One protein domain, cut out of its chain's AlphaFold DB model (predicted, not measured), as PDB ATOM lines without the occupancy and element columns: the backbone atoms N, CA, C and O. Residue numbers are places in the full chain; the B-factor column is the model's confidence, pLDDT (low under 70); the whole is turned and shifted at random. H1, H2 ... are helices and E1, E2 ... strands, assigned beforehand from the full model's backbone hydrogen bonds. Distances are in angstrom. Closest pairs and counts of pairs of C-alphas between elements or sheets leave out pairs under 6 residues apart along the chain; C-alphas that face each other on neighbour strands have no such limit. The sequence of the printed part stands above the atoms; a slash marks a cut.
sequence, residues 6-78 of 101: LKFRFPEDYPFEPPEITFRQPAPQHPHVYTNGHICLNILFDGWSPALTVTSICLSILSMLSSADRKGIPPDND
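AT A GLANCE: This is residues 6 to 78 of the 101 residues of the protein "Hypothetical protein" of Rhodosorus marinus (UniProt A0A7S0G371). This is a small elongated body with little regular structure: a short hairpin, E1 and E2, runs along one side, one helix, H1, runs along another, and the long loop of residues 24 to 53 links them. The printed part has 73 residues, with two antiparallel strands and then one helix; the class is mixed, but named elements hold only 21 residues. It is compact, with a radius of gyration of the C-alphas of 12.4 A and spans of 35 by 22 by 19 A.

IN THESE COORDINATES: Find C-alpha 6 at (111.631, 68.963, 249.934); E1 runs from there to residue 9. E2 is residues 20 to 23. H1, residues 54 to 66, runs 18.2 A to C-alpha 66 at (97.249, 72.886, 244.377).

HOW THE PARTS SIT: Look across the hairpin: N 7 and O 22 are 2.8 A apart, within hydrogen-bond range, and the directions stand at 159 degrees. E1 and H1 are apart. In H1 every O i to N i+4 pair is within hydrogen-bond range.

THE WHOLE: Glu 12 and Asp 69 have the C-alphas farthest apart, 37.8 A. The link E2 to H1 is long. The printed part has no cut, and no printed residue is under 70 in pLDDT.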
ATOM      1  N   LEU A   6     111.914  70.214 249.239       97.19
ATOM      2  CA  LEU A   6     111.631  68.963 249.934       97.19
ATOM      3  C   LEU A   6     112.944  68.266 250.294       97.19
ATOM      4  O   LEU A   6     113.868  68.197 249.482       97.19
ATOM      5  N   LYS A   7     113.021  67.741 251.513       97.06
ATOM      6  CA  LYS A   7     114.090  66.859 251.972       97.06
ATOM      7  C   LYS A   7     113.546  65.437 252.014       97.06
ATOM      8  O   LYS A   7     112.574  65.186 252.715       97.06
ATOM      9  N   PHE A   8     114.211  64.533 251.301       96.81
ATOM     10  CA  PHE A   8     113.950  63.098 251.327       96.81
ATOM     11  C   PHE A   8     115.049  62.412 252.136       96.81
ATOM     12  O   PHE A   8     116.235  62.655 251.901       96.81
ATOM     13  N   ARG A   9     114.664  61.558 253.081       96.44
ATOM     14  CA  ARG A   9     115.570  60.686 253.829       96.44
ATOM     15  C   ARG A   9     115.084  59.250 253.671       96.44
ATOM     16  O   ARG A   9     114.007  58.901 254.147       96.44
ATOM     17  N   PHE A  10     115.881  58.438 252.991       96.12
ATOM     18  CA  PHE A  10     115.577  57.032 252.765       96.12
ATOM     19  C   PHE A  10     116.095  56.201 253.949       96.12
ATOM     20  O   PHE A  10     117.255  56.385 254.326       96.12
ATOM     21  N   PRO A  11     115.256  55.353 254.571       95.19
ATOM     22  CA  PRO A  11     115.718  54.370 255.548       95.19
ATOM     23  C   PRO A  11     116.513  53.251 254.859       95.19
ATOM     24  O   PRO A  11     116.464  53.116 253.635       95.19
ATOM     25  N   GLU A  12     117.211  52.432 255.646       96.44
ATOM     26  CA  GLU A  12     117.947  51.266 255.131       96.44
ATOM     27  C   GLU A  12     117.020  50.240 254.463       96.44
ATOM     28  O   GLU A  12     117.388  49.663 253.446       96.44
ATOM     29  N   ASP A  13     115.797  50.082 254.980       95.81
ATOM     30  CA  ASP A  13     114.809  49.115 254.484       95.81
ATOM     31  C   ASP A  13     113.876  49.688 253.395       95.81
ATOM     32  O   ASP A  13     112.774  49.198 253.150       95.81
ATOM     33  N   TYR A  14     114.272  50.774 252.726       95.25
ATOM     34  CA  TYR A  14     113.543  51.255 251.550       95.25
ATOM     35  C   TYR A  14     113.665  50.226 250.403       95.25
ATOM     36  O   TYR A  14     114.785  49.821 250.083       95.25
ATOM     37  N   PRO A  15     112.567  49.827 249.723       95.62
ATOM     38  CA  PRO A  15     111.245  50.461 249.708       95.62
ATOM     39  C   PRO A  15     110.180  49.819 250.614       95.62
ATOM     40  O   PRO A  15     109.010  50.188 250.511       95.62
ATOM     41  N   PHE A  16     110.531  48.865 251.476       95.00
ATOM     42  CA  PHE A  16     109.579  48.254 252.410       95.00
ATOM     43  C   PHE A  16     109.130  49.250 253.485       95.00
ATOM     44  O   PHE A  16     107.941  49.324 253.791       95.00
ATOM     45  N   GLU A  17     110.035  50.119 253.935       93.00
ATOM     46  CA  GLU A  17     109.689  51.320 254.691       93.00
ATOM     47  C   GLU A  17     109.584  52.584 253.812       93.00
ATOM     48  O   GLU A  17     110.411  52.793 252.916       93.00
ATOM     49  N   PRO A  18     108.640  53.504 254.107       94.56
ATOM     50  CA  PRO A  18     108.540  54.776 253.394       94.56
ATOM     51  C   PRO A  18     109.767  55.665 253.633       94.56
ATOM     52  O   PRO A  18     110.354  55.632 254.719       94.56
ATOM     53  N   PRO A  19     110.137  56.543 252.687       96.12
ATOM     54  CA  PRO A  19     111.074  57.623 252.968       96.12
ATOM     55  C   PRO A  19     110.444  58.646 253.926       96.12
ATOM     56  O   PRO A  19     109.251  58.932 253.866       96.12
ATOM     57  N   GLU A  20     111.255  59.252 254.789       95.19
ATOM     58  CA  GLU A  20     110.855  60.449 255.534       95.19
ATOM     59  C   GLU A  20     110.944  61.664 254.606       95.19
ATOM     60  O   GLU A  20     111.982  61.909 253.981       95.19
ATOM     61  N   ILE A  21     109.857  62.436 254.527       96.75
ATOM     62  CA  ILE A  21     109.766  63.610 253.657       96.75
ATOM     63  C   ILE A  21     109.281  64.813 254.456       96.75
ATOM     64  O   ILE A  21     108.250  64.766 255.122       96.75
ATOM     65  N   THR A  22     110.030  65.908 254.363       97.31
ATOM     66  CA  THR A  22     109.725  67.182 255.029       97.31
ATOM     67  C   THR A  22     109.991  68.359 254.098       97.31
ATOM     68  O   THR A  22     110.862  68.297 253.227       97.31
ATOM     69  N   PHE A  23     109.272  69.461 254.290       98.00
ATOM     70  CA  PHE A  23     109.653  70.752 253.728       98.00
ATOM     71  C   PHE A  23     110.803  71.361 254.531       98.00
ATOM     72  O   PHE A  23     110.787  71.386 255.760       98.00
ATOM     73  N   ARG A  24     111.800  71.910 253.835       96.69
ATOM     74  CA  ARG A  24     112.766  72.825 254.451       96.69
ATOM     75  C   ARG A  24     112.115  74.188 254.655       96.69
ATOM     76  O   ARG A  24     111.263  74.596 253.871       96.69
ATOM     77  N   GLN A  25     112.581  74.903 255.671       94.56
ATOM     78  CA  GLN A  25     112.107  76.251 255.953       94.56
ATOM     79  C   GLN A  25     112.534  77.257 254.865       94.56
ATOM     80  O   GLN A  25     113.667  77.163 254.379       94.56
ATOM     81  N   PRO A  26     111.669  78.232 254.515       94.38
ATOM     82  CA  PRO A  26     110.283  78.370 254.978       94.38
ATOM     83  C   PRO A  26     109.353  77.324 254.337       94.38
ATOM     84  O   PRO A  26     109.388  77.115 253.124       94.38
ATOM     85  N   ALA A  27     108.519  76.672 255.152       95.38
ATOM     86  CA  ALA A  27     107.518  75.718 254.673       95.38
ATOM     87  C   ALA A  27     106.286  76.437 254.073       95.38
ATOM     88  O   ALA A  27     105.966  77.555 254.490       95.38
ATOM     89  N   PRO A  28     105.578  75.825 253.104       96.00
ATOM     90  CA  PRO A  28     104.340  76.389 252.576       96.00
ATOM     91  C   PRO A  28     103.263  76.459 253.662       96.00
ATOM     92  O   PRO A  28     103.070  75.510 254.417       96.00
ATOM     93  N   GLN A  29     102.514  77.563 253.693       96.19
ATOM     94  CA  GLN A  29     101.287  77.646 254.484       96.19
ATOM     95  C   GLN A  29     100.202  76.817 253.802       96.19
ATOM     96  O   GLN A  29      99.559  77.276 252.853       96.19
ATOM     97  N   HIS A  30     100.023  75.590 254.281       96.50
ATOM     98  CA  HIS A  30      99.009  74.678 253.787       96.50
ATOM     99  C   HIS A  30      98.308  73.923 254.937       96.50
ATOM    100  O   HIS A  30      98.988  73.522 255.880       96.50
ATOM    101  N   PRO A  31      96.994  73.622 254.855       96.00
ATOM    102  CA  PRO A  31      96.264  72.864 255.889       96.00
ATOM    103  C   PRO A  31      96.819  71.470 256.223       96.00
ATOM    104  O   PRO A  31      96.456  70.895 257.239       96.00
ATOM    105  N   HIS A  32      97.699  70.934 255.373       96.00
ATOM    106  CA  HIS A  32      98.384  69.646 255.553       96.00
ATOM    107  C   HIS A  32      99.910  69.779 255.708       96.00
ATOM    108  O   HIS A  32     100.628  68.790 255.581       96.00
ATOM    109  N   VAL A  33     100.429  70.991 255.934       96.88
ATOM    110  CA  VAL A  33     101.860  71.234 256.161       96.88
ATOM    111  C   VAL A  33     102.044  72.003 257.461       96.88
ATOM    112  O   VAL A  33     101.634  73.155 257.584       96.88
ATOM    113  N   TYR A  34     102.676  71.352 258.429       96.38
ATOM    114  CA  TYR A  34     102.991  71.937 259.726       96.38
ATOM    115  C   TYR A  34     104.135  72.948 259.615       96.38
ATOM    116  O   TYR A  34     104.991  72.849 258.731       96.38
ATOM    117  N   THR A  35     104.209  73.899 260.548       96.12
ATOM    118  CA  THR A  35     105.236  74.954 260.526       96.12
ATOM    119  C   THR A  35     106.651  74.424 260.729       96.12
ATOM    120  O   THR A  35     107.594  75.092 260.320       96.12
ATOM    121  N   ASN A  36     106.833  73.217 261.273       94.81
ATOM    122  CA  ASN A  36     108.130  72.526 261.318       94.81
ATOM    123  C   ASN A  36     108.504  71.825 259.991       94.81
ATOM    124  O   ASN A  36     109.597  71.274 259.882       94.81
ATOM    125  N   GLY A  37     107.638  71.876 258.975       96.69
ATOM    126  CA  GLY A  37     107.845  71.287 257.653       96.69
ATOM    127  C   GLY A  37     107.303  69.865 257.499       96.69
ATOM    128  O   GLY A  37     107.467  69.272 256.432       96.69
ATOM    129  N   HIS A  38     106.670  69.297 258.526       96.00
ATOM    130  CA  HIS A  38     106.068  67.967 258.439       96.00
ATOM    131  C   HIS A  38     104.827  67.996 257.539       96.00
ATOM    132  O   HIS A  38     104.107  68.994 257.483       96.00
ATOM    133  N   ILE A  39     104.584  66.897 256.825       96.38
ATOM    134  CA  ILE A  39     103.524  66.793 255.817       96.38
ATOM    135  C   ILE A  39     102.515  65.744 256.274       96.38
ATOM    136  O   ILE A  39     102.879  64.591 256.476       96.38
ATOM    137  N   CYS A  40     101.246  66.127 256.395       93.94
ATOM    138  CA  CYS A  40     100.146  65.215 256.686       93.94
ATOM    139  C   CYS A  40      99.575  64.660 255.374       93.94
ATOM    140  O   CYS A  40      98.629  65.209 254.810       93.94
ATOM    141  N   LEU A  41     100.181  63.589 254.859       94.00
ATOM    142  CA  LEU A  41      99.751  62.934 253.625       94.00
ATOM    143  C   LEU A  41      99.840  61.412 253.776       94.00
ATOM    144  O   LEU A  41     100.916  60.874 254.017       94.00
ATOM    145  N   ASN A  42      98.712  60.712 253.605       92.25
ATOM    146  CA  ASN A  42      98.582  59.287 253.941       92.25
ATOM    147  C   ASN A  42      99.626  58.380 253.261       92.25
ATOM    148  O   ASN A  42     100.150  57.464 253.886       92.25
ATOM    149  N   ILE A  43      99.985  58.662 252.003       93.50
ATOM    150  CA  ILE A  43     100.969  57.859 251.252       93.50
ATOM    151  C   ILE A  43     102.388  57.897 251.845       93.50
ATOM    152  O   ILE A  43     103.237  57.116 251.435       93.50
ATOM    153  N   LEU A  44     102.657  58.812 252.782       92.94
ATOM    154  CA  LEU A  44     103.924  58.913 253.512       92.94
ATOM    155  C   LEU A  44     103.927  58.077 254.806       92.94
ATOM    156  O   LEU A  44     104.936  58.027 255.506       92.94
ATOM    157  N   PHE A  45     102.792  57.448 255.130       89.50
ATOM    158  CA  PHE A  45     102.518  56.758 256.388       89.50
ATOM    159  C   PHE A  45     101.778  55.431 256.126       89.50
ATOM    160  O   PHE A  45     102.374  54.521 255.558       89.50
ATOM    161  N   ASP A  46     100.509  55.297 256.534       89.69
ATOM    162  CA  ASP A  46      99.714  54.059 256.403       89.69
ATOM    163  C   ASP A  46      99.429  53.687 254.950       89.69
ATOM    164  O   ASP A  46      99.309  52.514 254.614       89.69
ATOM    165  N   GLY A  47      99.330  54.683 254.073       93.19
ATOM    166  CA  GLY A  47      99.115  54.485 252.644       93.19
ATOM    167  C   GLY A  47     100.386  54.179 251.856       93.19
ATOM    168  O   GLY A  47     100.331  54.192 250.626       93.19
ATOM    169  N   TRP A  48     101.536  53.981 252.514       95.56
ATOM    170  CA  TRP A  48     102.770  53.628 251.820       95.56
ATOM    171  C   TRP A  48     102.660  52.247 251.167       95.56
ATOM    172  O   TRP A  48     102.140  51.292 251.738       95.56
ATOM    173  N   SER A  49     103.211  52.138 249.963       97.00
ATOM    174  CA  SER A  49     103.412  50.873 249.271       97.00
ATOM    175  C   SER A  49     104.778  50.909 248.591       97.00
ATOM    176  O   SER A  49     105.098  51.933 247.983       97.00
ATOM    177  N   PRO A  50     105.545  49.803 248.582       97.00
ATOM    178  CA  PRO A  50     106.792  49.706 247.822       97.00
ATOM    179  C   PRO A  50     106.638  49.980 246.316       97.00
ATOM    180  O   PRO A  50     107.623  50.233 245.630       97.00
ATOM    181  N   ALA A  51     105.406  49.938 245.789       97.31
ATOM    182  CA  ALA A  51     105.095  50.309 244.411       97.31
ATOM    183  C   ALA A  51     105.104  51.833 244.158       97.31
ATOM    184  O   ALA A  51     105.086  52.267 243.004       97.31
ATOM    185  N   LEU A  52     105.111  52.662 245.209       97.38
ATOM    186  CA  LEU A  52     105.173  54.116 245.090       97.38
ATOM    187  C   LEU A  52     106.595  54.578 244.759       97.38
ATOM    188  O   LEU A  52     107.587  54.146 245.343       97.38
ATOM    189  N   THR A  53     106.686  55.536 243.843       96.75
ATOM    190  CA  THR A  53     107.950  56.130 243.396       96.75
ATOM    191  C   THR A  53     108.115  57.544 243.946       96.75
ATOM    192  O   THR A  53     107.138  58.218 244.280       96.75
ATOM    193  N   VAL A  54     109.349  58.055 243.961       96.25
ATOM    194  CA  VAL A  54     109.616  59.470 244.290       96.25
ATOM    195  C   VAL A  54     108.782  60.407 243.409       96.25
ATOM    196  O   VAL A  54     108.219  61.382 243.903       96.25
ATOM    197  N   THR A  55     108.627  60.084 242.121       97.31
ATOM    198  CA  THR A  55     107.806  60.863 241.187       97.31
ATOM    199  C   THR A  55     106.337  60.890 241.601       97.31
ATOM    200  O   THR A  55     105.758  61.973 241.673       97.31
ATOM    201  N   SER A  56     105.731  59.737 241.914       97.06
ATOM    202  CA  SER A  56     104.328  59.701 242.351       97.06
ATOM    203  C   SER A  56     104.126  60.460 243.661       97.06
ATOM    204  O   SER A  56     103.140  61.176 243.794       97.06
ATOM    205  N   ILE A  57     105.089  60.393 244.587       97.19
ATOM    206  CA  ILE A  57     105.045  61.166 245.834       97.19
ATOM    207  C   ILE A  57     105.078  62.675 245.555       97.19
ATOM    208  O   ILE A  57     104.241  63.416 246.071       97.19
ATOM    209  N   CYS A  58     106.011  63.141 244.720       97.62
ATOM    210  CA  CYS A  58     106.102  64.551 244.337       97.62
ATOM    211  C   CYS A  58     104.811  65.045 243.674       97.62
ATOM    212  O   CYS A  58     104.346  66.139 243.987       97.62
ATOM    213  N   LEU A  59     104.204  64.236 242.799       97.31
ATOM    214  CA  LEU A  59     102.923  64.559 242.168       97.31
ATOM    215  C   LEU A  59     101.788  64.653 243.191       97.31
ATOM    216  O   LEU A  59     100.993  65.588 243.125       97.31
ATOM    217  N   SER A  60     101.727  63.743 244.164       97.50
ATOM    218  CA  SER A  60     100.737  63.813 245.243       97.50
ATOM    219  C   SER A  60     100.912  65.061 246.110       97.50
ATOM    220  O   SER A  60      99.919  65.710 246.427       97.50
ATOM    221  N   ILE A  61     102.147  65.449 246.443       97.25
ATOM    222  CA  ILE A  61     102.425  66.685 247.195       97.25
ATOM    223  C   ILE A  61     102.041  67.922 246.372       97.25
ATOM    224  O   ILE A  61     101.414  68.836 246.902       97.25
ATOM    225  N   LEU A  62     102.373  67.958 245.078       96.00
ATOM    226  CA  LEU A  62     101.982  69.056 244.187       96.00
ATOM    227  C   LEU A  62     100.460  69.174 244.062       96.00
ATOM    228  O   LEU A  62      99.933  70.281 244.141       96.00
ATOM    229  N   SER A  63      99.766  68.047 243.900       96.19
ATOM    230  CA  SER A  63      98.304  67.990 243.848       96.19
ATOM    231  C   SER A  63      97.689  68.513 245.146       96.19
ATOM    232  O   SER A  63      96.875  69.430 245.107       96.19
ATOM    233  N   MET A  64      98.176  68.022 246.292       95.94
ATOM    234  CA  MET A  64      97.773  68.481 247.623       95.94
ATOM    235  C   MET A  64      97.937  70.001 247.765       95.94
ATOM    236  O   MET A  64      96.989  70.676 248.145       95.94
ATOM    237  N   LEU A  65      99.106  70.554 247.419       95.19
ATOM    238  CA  LEU A  65      99.349  72.001 247.487       95.19
ATOM    239  C   LEU A  65      98.447  72.804 246.539       95.19
ATOM    240  O   LEU A  65      98.116  73.948 246.840       95.19
ATOM    241  N   SER A  66      98.072  72.224 245.397       92.94
ATOM    242  CA  SER A  66      97.249  72.886 244.377       92.94
ATOM    243  C   SER A  66      95.753  72.848 244.691       92.94
ATOM    244  O   SER A  66      95.010  73.656 244.144       92.94
ATOM    245  N   SER A  67      95.297  71.929 245.549       91.50
ATOM    246  CA  SER A  67      93.874  71.759 245.873       91.50
ATOM    247  C   SER A  67      93.354  72.678 246.981       91.50
ATOM    248  O   SER A  67      92.158  72.668 247.251       91.50
ATOM    249  N   ALA A  68      94.214  73.437 247.665       89.62
ATOM    250  CA  ALA A  68      93.775  74.307 248.755       89.62
ATOM    251  C   ALA A  68      93.159  75.620 248.249       89.62
ATOM    252  O   ALA A  68      93.828  76.414 247.590       89.62
ATOM    253  N   ASP A  69      91.923  75.903 248.672       87.62
ATOM    254  CA  ASP A  69      91.216  77.154 248.350       87.62
ATOM    255  C   ASP A  69      91.862  78.401 248.981       87.62
ATOM    256  O   ASP A  69      91.734  79.516 248.476       87.62
ATOM    257  N   ARG A  70      92.539  78.234 250.124       91.19
ATOM    258  CA  ARG A  70      93.196  79.317 250.869       91.19
ATOM    259  C   ARG A  70      94.455  78.838 251.579       91.19
ATOM    260  O   ARG A  70      94.522  77.701 252.045       91.19
ATOM    261  N   LYS A  71      95.421  79.749 251.728       93.00
ATOM    262  CA  LYS A  71      96.586  79.541 252.599       93.00
ATOM    263  C   LYS A  71      96.129  79.463 254.055       93.00
ATOM    264  O   LYS A  71      95.265  80.224 254.490       93.00
ATOM    265  N   GLY A  72      96.722  78.545 254.799       94.25
ATOM    266  CA  GLY A  72      96.433  78.297 256.207       94.25
ATOM    267  C   GLY A  72      97.423  77.284 256.763       94.25
ATOM    268  O   GLY A  72      98.266  76.795 256.026       94.25
ATOM    269  N   ILE A  73      97.335  76.970 258.046       94.75
ATOM    270  CA  ILE A  73      98.132  75.914 258.683       94.75
ATOM    271  C   ILE A  73      97.179  74.881 259.300       94.75
ATOM    272  O   ILE A  73      95.995  75.198 259.467       94.75
ATOM    273  N   PRO A  74      97.645  73.661 259.618       94.88
ATOM    274  CA  PRO A  74      96.824  72.675 260.310       94.88
ATOM    275  C   PRO A  74      96.231  73.254 261.615       94.88
ATOM    276  O   PRO A  74      96.940  73.971 262.326       94.88
ATOM    277  N   PRO A  75      94.962  72.969 261.964       93.25
ATOM    278  CA  PRO A  75      94.336  73.491 263.187       93.25
ATOM    279  C   PRO A  75      95.067  73.106 264.482       93.25
ATOM    280  O   PRO A  75      95.029  73.838 265.466       93.25
ATOM    281  N   ASP A  76      95.744  71.962 264.481       93.31
ATOM    282  CA  ASP A  76      96.514  71.396 265.588       93.31
ATOM    283  C   ASP A  76      98.003  71.786 265.558       93.31
ATOM    284  O   ASP A  76      98.789  71.244 266.336       93.31
ATOM    285  N   ASN A  77      98.404  72.725 264.688       94.00
ATOM    286  CA  ASN A  77      99.805  73.019 264.389       94.00
ATOM    287  C   ASN A  77     100.679  73.221 265.630       94.00
ATOM    288  O   ASN A  77     101.698  72.550 265.782       94.00
ATOM    289  N   ASP A  78     100.282  74.125 266.521       93.50
ATOM    290  CA  ASP A  78     101.118  74.504 267.663       93.50
ATOM    291  C   ASP A  78     101.271  73.342 268.648       93.50
ATOM    292  O   ASP A  78     102.357  73.098 269.174       93.50
TER     293      ASP A  78